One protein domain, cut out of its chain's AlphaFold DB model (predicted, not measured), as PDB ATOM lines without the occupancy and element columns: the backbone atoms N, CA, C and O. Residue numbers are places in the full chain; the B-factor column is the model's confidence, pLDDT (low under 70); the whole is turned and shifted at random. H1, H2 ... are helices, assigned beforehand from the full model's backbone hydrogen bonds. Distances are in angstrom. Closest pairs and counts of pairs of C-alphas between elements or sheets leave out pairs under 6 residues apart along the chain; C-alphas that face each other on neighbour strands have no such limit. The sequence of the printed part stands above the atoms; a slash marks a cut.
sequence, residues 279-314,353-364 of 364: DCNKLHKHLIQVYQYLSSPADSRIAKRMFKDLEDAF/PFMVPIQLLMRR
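This is residues 279 to 314 and 353 to 364 of the 364 residues of the protein "Small nuclear RNA activating complex, polypeptide 2" of Mastacembelus armatus (zig-zag eel) (UniProt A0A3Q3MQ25). Two helices make an open V: H1 and H2 meet near the end of the one and the beginning of the other, and residues 296 to 301 stick out at the corner. A tail without a named element, residues 353 to 364, lies towards the open side. The printed part has 48 residues, with H1 then H2, no named strand, and the class all helix. It is elongated, 36 by 20 by 15 A, and only just loose, close to compact, with a radius of gyration of the C-alphas of 11.5 A.

H1, residues 280 to 294, and H2, residues 303 to 314, are close but not clearly touching; their closest C-alphas, of Tyr 293 and Ala 303, are 5.7 A apart. They run opposite ways at a steep tilt of 49 degrees. Every O i to N i+4 pair is within hydrogen-bond range in H1, and 7 of 8 in H2.

H1 begins at C-alpha 280 (-103.177, 23.396, 6.654) and is 20.5 A long. H2 ends at C-alpha 314 (-99.815, 41.393, -5.022) and is 16.7 A long.

Residues 315 to 352 are not printed; C-alphas 314 and 353 are 15.3 A apart. The H1 to H2 link is short. pLDDT is under 70 at residues 296 to 314 and 353 to 355.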
ATOM      1  N   ASP A 279    -105.668  23.540   3.047       83.94
ATOM      2  CA  ASP A 279    -104.258  23.143   2.979       83.94
ATOM      3  C   ASP A 279    -103.447  23.632   4.193       83.94
ATOM      4  O   ASP A 279    -102.524  24.445   4.088       83.94
ATOM      5  N   CYS A 280    -103.789  23.086   5.363       83.12
ATOM      6  CA  CYS A 280    -103.177  23.396   6.654       83.12
ATOM      7  C   CYS A 280    -101.640  23.311   6.644       83.12
ATOM      8  O   CYS A 280    -100.995  24.064   7.365       83.12
ATOM      9  N   ASN A 281    -101.032  22.473   5.793       85.44
ATOM     10  CA  ASN A 281     -99.573  22.397   5.650       85.44
ATOM     11  C   ASN A 281     -98.983  23.651   4.985       85.44
ATOM     12  O   ASN A 281     -97.971  24.176   5.455       85.44
ATOM     13  N   LYS A 282     -99.610  24.158   3.912       85.50
ATOM     14  CA  LYS A 282     -99.192  25.419   3.274       85.50
ATOM     15  C   LYS A 282     -99.453  26.607   4.198       85.50
ATOM     16  O   LYS A 282     -98.562  27.436   4.373       85.50
ATOM     17  N   LEU A 283    -100.632  26.657   4.823       86.12
ATOM     18  CA  LEU A 283    -101.003  27.720   5.757       86.12
ATOM     19  C   LEU A 283    -100.056  27.766   6.966       86.12
ATOM     20  O   LEU A 283     -99.500  28.816   7.259       86.12
ATOM     21  N   HIS A 284     -99.797  26.634   7.627       84.31
ATOM     22  CA  HIS A 284     -98.889  26.562   8.775       84.31
ATOM     23  C   HIS A 284     -97.454  26.970   8.412       84.31
ATOM     24  O   HIS A 284     -96.835  27.753   9.135       84.31
ATOM     25  N   LYS A 285     -96.944  26.518   7.255       87.00
ATOM     26  CA  LYS A 285     -95.638  26.950   6.739       87.00
ATOM     27  C   LYS A 285     -95.595  28.470   6.533       87.00
ATOM     28  O   LYS A 285     -94.641  29.107   6.975       87.00
ATOM     29  N   HIS A 286     -96.625  29.048   5.916       85.44
ATOM     30  CA  HIS A 286     -96.726  30.494   5.695       85.44
ATOM     31  C   HIS A 286     -96.793  31.280   7.009       85.44
ATOM     32  O   HIS A 286     -96.039  32.229   7.187       85.44
ATOM     33  N   LEU A 287     -97.617  30.844   7.967       85.44
ATOM     34  CA  LEU A 287     -97.715  31.450   9.300       85.44
ATOM     35  C   LEU A 287     -96.362  31.437  10.033       85.44
ATOM     36  O   LEU A 287     -95.974  32.453  10.604       85.44
ATOM     37  N   ILE A 288     -95.603  30.335   9.960       83.50
ATOM     38  CA  ILE A 288     -94.233  30.259  10.500       83.50
ATOM     39  C   ILE A 288     -93.289  31.221   9.766       83.50
ATOM     40  O   ILE A 288     -92.486  31.887  10.416       83.50
ATOM     41  N   GLN A 289     -93.377  31.326   8.436       81.44
ATOM     42  CA  GLN A 289     -92.546  32.249   7.656       81.44
ATOM     43  C   GLN A 289     -92.846  33.718   7.995       81.44
ATOM     44  O   GLN A 289     -91.905  34.488   8.174       81.44
ATOM     45  N   VAL A 290     -94.119  34.103   8.150       81.75
ATOM     46  CA  VAL A 290     -94.516  35.461   8.567       81.75
ATOM     47  C   VAL A 290     -94.129  35.733  10.023       81.75
ATOM     48  O   VAL A 290     -93.623  36.810  10.323       81.75
ATOM     49  N   TYR A 291     -94.277  34.763  10.929       79.56
ATOM     50  CA  TYR A 291     -93.819  34.903  12.316       79.56
ATOM     51  C   TYR A 291     -92.296  35.090  12.395       79.56
ATOM     52  O   TYR A 291     -91.817  36.055  12.981       79.56
ATOM     53  N   GLN A 292     -91.517  34.224  11.736       79.06
ATOM     54  CA  GLN A 292     -90.054  34.328  11.695       79.06
ATOM     55  C   GLN A 292     -89.572  35.604  10.984       79.06
ATOM     56  O   GLN A 292     -88.501  36.117  11.309       79.06
ATOM     57  N   TYR A 293     -90.362  36.128  10.042       72.19
ATOM     58  CA  TYR A 293     -90.173  37.448   9.448       72.19
ATOM     59  C   TYR A 293     -90.384  38.568  10.490       72.19
ATOM     60  O   TYR A 293     -89.485  39.386  10.680       72.19
ATOM     61  N   LEU A 294     -91.524  38.589  11.198       73.56
ATOM     62  CA  LEU A 294     -91.881  39.642  12.164       73.56
ATOM     63  C   LEU A 294     -90.976  39.641  13.405       73.56
ATOM     64  O   LEU A 294     -90.659  40.701  13.935       73.56
ATOM     65  N   SER A 295     -90.525  38.466  13.850       71.75
ATOM     66  CA  SER A 295     -89.567  38.307  14.953       71.75
ATOM     67  C   SER A 295     -88.098  38.456  14.521       71.75
ATOM     68  O   SER A 295     -87.198  38.210  15.326       71.75
ATOM     69  N   SER A 296     -87.813  38.818  13.264       67.56
ATOM     70  CA  SER A 296     -86.442  39.030  12.780       67.56
ATOM     71  C   SER A 296     -85.956  40.449  13.113       67.56
ATOM     72  O   SER A 296     -86.666  41.409  12.814       67.56
ATOM     73  N   PRO A 297     -84.731  40.640  13.647       63.34
ATOM     74  CA  PRO A 297     -84.146  41.971  13.799       63.34
ATOM     75  C   PRO A 297     -84.136  42.747  12.471       63.34
ATOM     76  O   PRO A 297     -83.790  42.196  11.423       63.34
ATOM     77  N   ALA A 298     -84.490  44.035  12.519       57.81
ATOM     78  CA  ALA A 298     -84.960  44.820  11.367       57.81
ATOM     79  C   ALA A 298     -83.979  45.003  10.180       57.81
ATOM     80  O   ALA A 298     -84.383  45.482   9.119       57.81
ATOM     81  N   ASP A 299     -82.706  44.608  10.306       54.94
ATOM     82  CA  ASP A 299     -81.737  44.597   9.194       54.94
ATOM     83  C   ASP A 299     -81.593  43.222   8.500       54.94
ATOM     84  O   ASP A 299     -80.730  43.009   7.647       54.94
ATOM     85  N   SER A 300     -82.461  42.261   8.826       62.84
ATOM     86  CA  SER A 300     -82.459  40.937   8.204       62.84
ATOM     87  C   SER A 300     -82.588  41.014   6.674       62.84
ATOM     88  O   SER A 300     -83.628  41.367   6.111       62.84
ATOM     89  N   ARG A 301     -81.533  40.594   5.961       62.59
ATOM     90  CA  ARG A 301     -81.530  40.445   4.488       62.59
ATOM     91  C   ARG A 301     -82.546  39.411   3.980       62.59
ATOM     92  O   ARG A 301     -82.750  39.309   2.774       62.59
ATOM     93  N   ILE A 302     -83.138  38.614   4.871       62.19
ATOM     94  CA  ILE A 302     -84.250  37.712   4.552       62.19
ATOM     95  C   ILE A 302     -85.552  38.519   4.537       62.19
ATOM     96  O   ILE A 302     -86.264  38.483   3.540       62.19
ATOM     97  N   ALA A 303     -85.797  39.336   5.568       58.72
ATOM     98  CA  ALA A 303     -86.962  40.216   5.648       58.72
ATOM     99  C   ALA A 303     -87.096  41.120   4.407       58.72
ATOM    100  O   ALA A 303     -88.134  41.142   3.747       58.72
ATOM    101  N   LYS A 304     -85.995  41.766   4.006       64.19
ATOM    102  CA  LYS A 304     -85.941  42.652   2.829       64.19
ATOM    103  C   LYS A 304     -86.185  41.946   1.480       64.19
ATOM    104  O   LYS A 304     -86.453  42.634   0.502       64.19
ATOM    105  N   ARG A 305     -86.103  40.608   1.411       64.88
ATOM    106  CA  ARG A 305     -86.517  39.822   0.228       64.88
ATOM    107  C   ARG A 305     -87.978  39.403   0.311       64.88
ATOM    108  O   ARG A 305     -88.714  39.676  -0.622       64.88
ATOM    109  N   MET A 306     -88.402  38.842   1.445       62.31
ATOM    110  CA  MET A 306     -89.777  38.360   1.638       62.31
ATOM    111  C   MET A 306     -90.820  39.472   1.436       62.31
ATOM    112  O   MET A 306     -91.895  39.198   0.917       62.31
ATOM    113  N   PHE A 307     -90.499  40.729   1.781       64.62
ATOM    114  CA  PHE A 307     -91.333  41.878   1.406       64.62
ATOM    115  C   PHE A 307     -91.458  42.044  -0.115       64.62
ATOM    116  O   PHE A 307     -92.563  42.217  -0.609       64.62
ATOM    117  N   LYS A 308     -90.352  41.969  -0.867       65.50
ATOM    118  CA  LYS A 308     -90.387  42.110  -2.330       65.50
ATOM    119  C   LYS A 308     -91.153  40.959  -2.983       65.50
ATOM    120  O   LYS A 308     -91.974  41.207  -3.852       65.50
ATOM    121  N   ASP A 309     -90.930  39.732  -2.517       62.38
ATOM    122  CA  ASP A 309     -91.632  38.543  -3.011       62.38
ATOM    123  C   ASP A 309     -93.153  38.630  -2.734       62.38
ATOM    124  O   ASP A 309     -93.956  38.118  -3.512       62.38
ATOM    125  N   LEU A 310     -93.559  39.311  -1.651       63.59
ATOM    126  CA  LEU A 310     -94.961  39.592  -1.319       63.59
ATOM    127  C   LEU A 310     -95.558  40.710  -2.194       63.59
ATOM    128  O   LEU A 310     -96.658  40.544  -2.711       63.59
ATOM    129  N   GLU A 311     -94.837  41.814  -2.407       60.47
ATOM    130  CA  GLU A 311     -95.239  42.894  -3.327       60.47
ATOM    131  C   GLU A 311     -95.377  42.380  -4.775       60.47
ATOM    132  O   GLU A 311     -96.378  42.649  -5.437       60.47
ATOM    133  N   ASP A 312     -94.430  41.562  -5.250       59.38
ATOM    134  CA  ASP A 312     -94.483  40.916  -6.570       59.38
ATOM    135  C   ASP A 312     -95.717  39.974  -6.681       59.38
ATOM    136  O   ASP A 312     -96.354  39.889  -7.738       59.38
ATOM    137  N   ALA A 313     -96.125  39.321  -5.581       55.28
ATOM    138  CA  ALA A 313     -97.322  38.470  -5.508       55.28
ATOM    139  C   ALA A 313     -98.654  39.252  -5.453       55.28
ATOM    140  O   ALA A 313     -99.675  38.751  -5.927       55.28
ATOM    141  N   PHE A 314     -98.665  40.480  -4.921       50.00
ATOM    142  CA  PHE A 314     -99.815  41.393  -5.022       50.00
ATOM    143  C   PHE A 314     -99.899  42.059  -6.406       50.00
ATOM    144  O   PHE A 314    -100.986  42.173  -6.980       50.00
ATOM    145  N   PRO A 353    -104.394  39.387   9.964       57.06
ATOM    146  CA  PRO A 353    -105.066  38.424   9.092       57.06
ATOM    147  C   PRO A 353    -104.908  38.765   7.603       57.06
ATOM    148  O   PRO A 353    -104.892  37.859   6.774       57.06
ATOM    149  N   PHE A 354    -104.683  40.039   7.256       58.72
ATOM    150  CA  PHE A 354    -104.388  40.462   5.883       58.72
ATOM    151  C   PHE A 354    -103.014  39.989   5.364       58.72
ATOM    152  O   PHE A 354    -102.732  40.137   4.179       58.72
ATOM    153  N   MET A 355    -102.160  39.397   6.210       67.69
ATOM    154  CA  MET A 355    -100.900  38.767   5.789       67.69
ATOM    155  C   MET A 355    -101.054  37.297   5.367       67.69
ATOM    156  O   MET A 355    -100.053  36.672   5.018       67.69
ATOM    157  N   VAL A 356    -102.264  36.724   5.390       75.69
ATOM    158  CA  VAL A 356    -102.537  35.374   4.868       75.69
ATOM    159  C   VAL A 356    -103.159  35.488   3.468       75.69
ATOM    160  O   VAL A 356    -104.293  35.953   3.355       75.69
ATOM    161  N   PRO A 357    -102.467  35.062   2.391       79.56
ATOM    162  CA  PRO A 357    -103.031  35.067   1.045       79.56
ATOM    163  C   PRO A 357    -104.302  34.219   0.965       79.56
ATOM    164  O   PRO A 357    -104.329  33.088   1.453       79.56
ATOM    165  N   ILE A 358    -105.335  34.733   0.293       79.69
ATOM    166  CA  ILE A 358    -106.640  34.063   0.150       79.69
ATOM    167  C   ILE A 358    -106.480  32.678  -0.502       79.69
ATOM    168  O   ILE A 358    -107.182  31.741  -0.145       79.69
ATOM    169  N   GLN A 359    -105.481  32.503  -1.371       80.12
ATOM    170  CA  GLN A 359    -105.112  31.229  -2.000       80.12
ATOM    171  C   GLN A 359    -104.701  30.132  -0.995       80.12
ATOM    172  O   GLN A 359    -104.755  28.953  -1.333       80.12
ATOM    173  N   LEU A 360    -104.293  30.491   0.230       78.44
ATOM    174  CA  LEU A 360    -104.021  29.547   1.327       78.44
ATOM    175  C   LEU A 360    -105.259  29.248   2.187       78.44
ATOM    176  O   LEU A 360    -105.217  28.340   3.014       78.44
ATOM    177  N   LEU A 361    -106.335  30.016   1.995       79.81
ATOM    178  CA  LEU A 361    -107.643  29.856   2.635       79.81
ATOM    179  C   LEU A 361    -108.684  29.220   1.692       79.81
ATOM    180  O   LEU A 361    -109.823  28.990   2.088       79.81
ATOM    181  N   MET A 362    -108.302  28.917   0.449       78.38
ATOM    182  CA  MET A 362    -109.105  28.114  -0.470       78.38
ATOM    183  C   MET A 362    -109.076  26.634  -0.059       78.38
ATOM    184  O   MET A 362    -108.050  26.120   0.395       78.38
ATOM    185  N   ARG A 363    -110.199  25.940  -0.276       80.19
ATOM    186  CA  ARG A 363    -110.271  24.473  -0.214       80.19
ATOM    187  C   ARG A 363    -109.286  23.861  -1.228       80.19
ATOM    188  O   ARG A 363    -109.122  24.413  -2.318       80.19
ATOM    189  N   ARG A 364    -108.625  22.768  -0.838       72.06
ATOM    190  CA  ARG A 364    -107.578  22.057  -1.596       72.06
ATOM    191  C   ARG A 364    -108.119  21.346  -2.840       72.06
ATOM    192  O   ARG A 364    -109.200  20.731  -2.735       72.06
TER     193      ARG A 364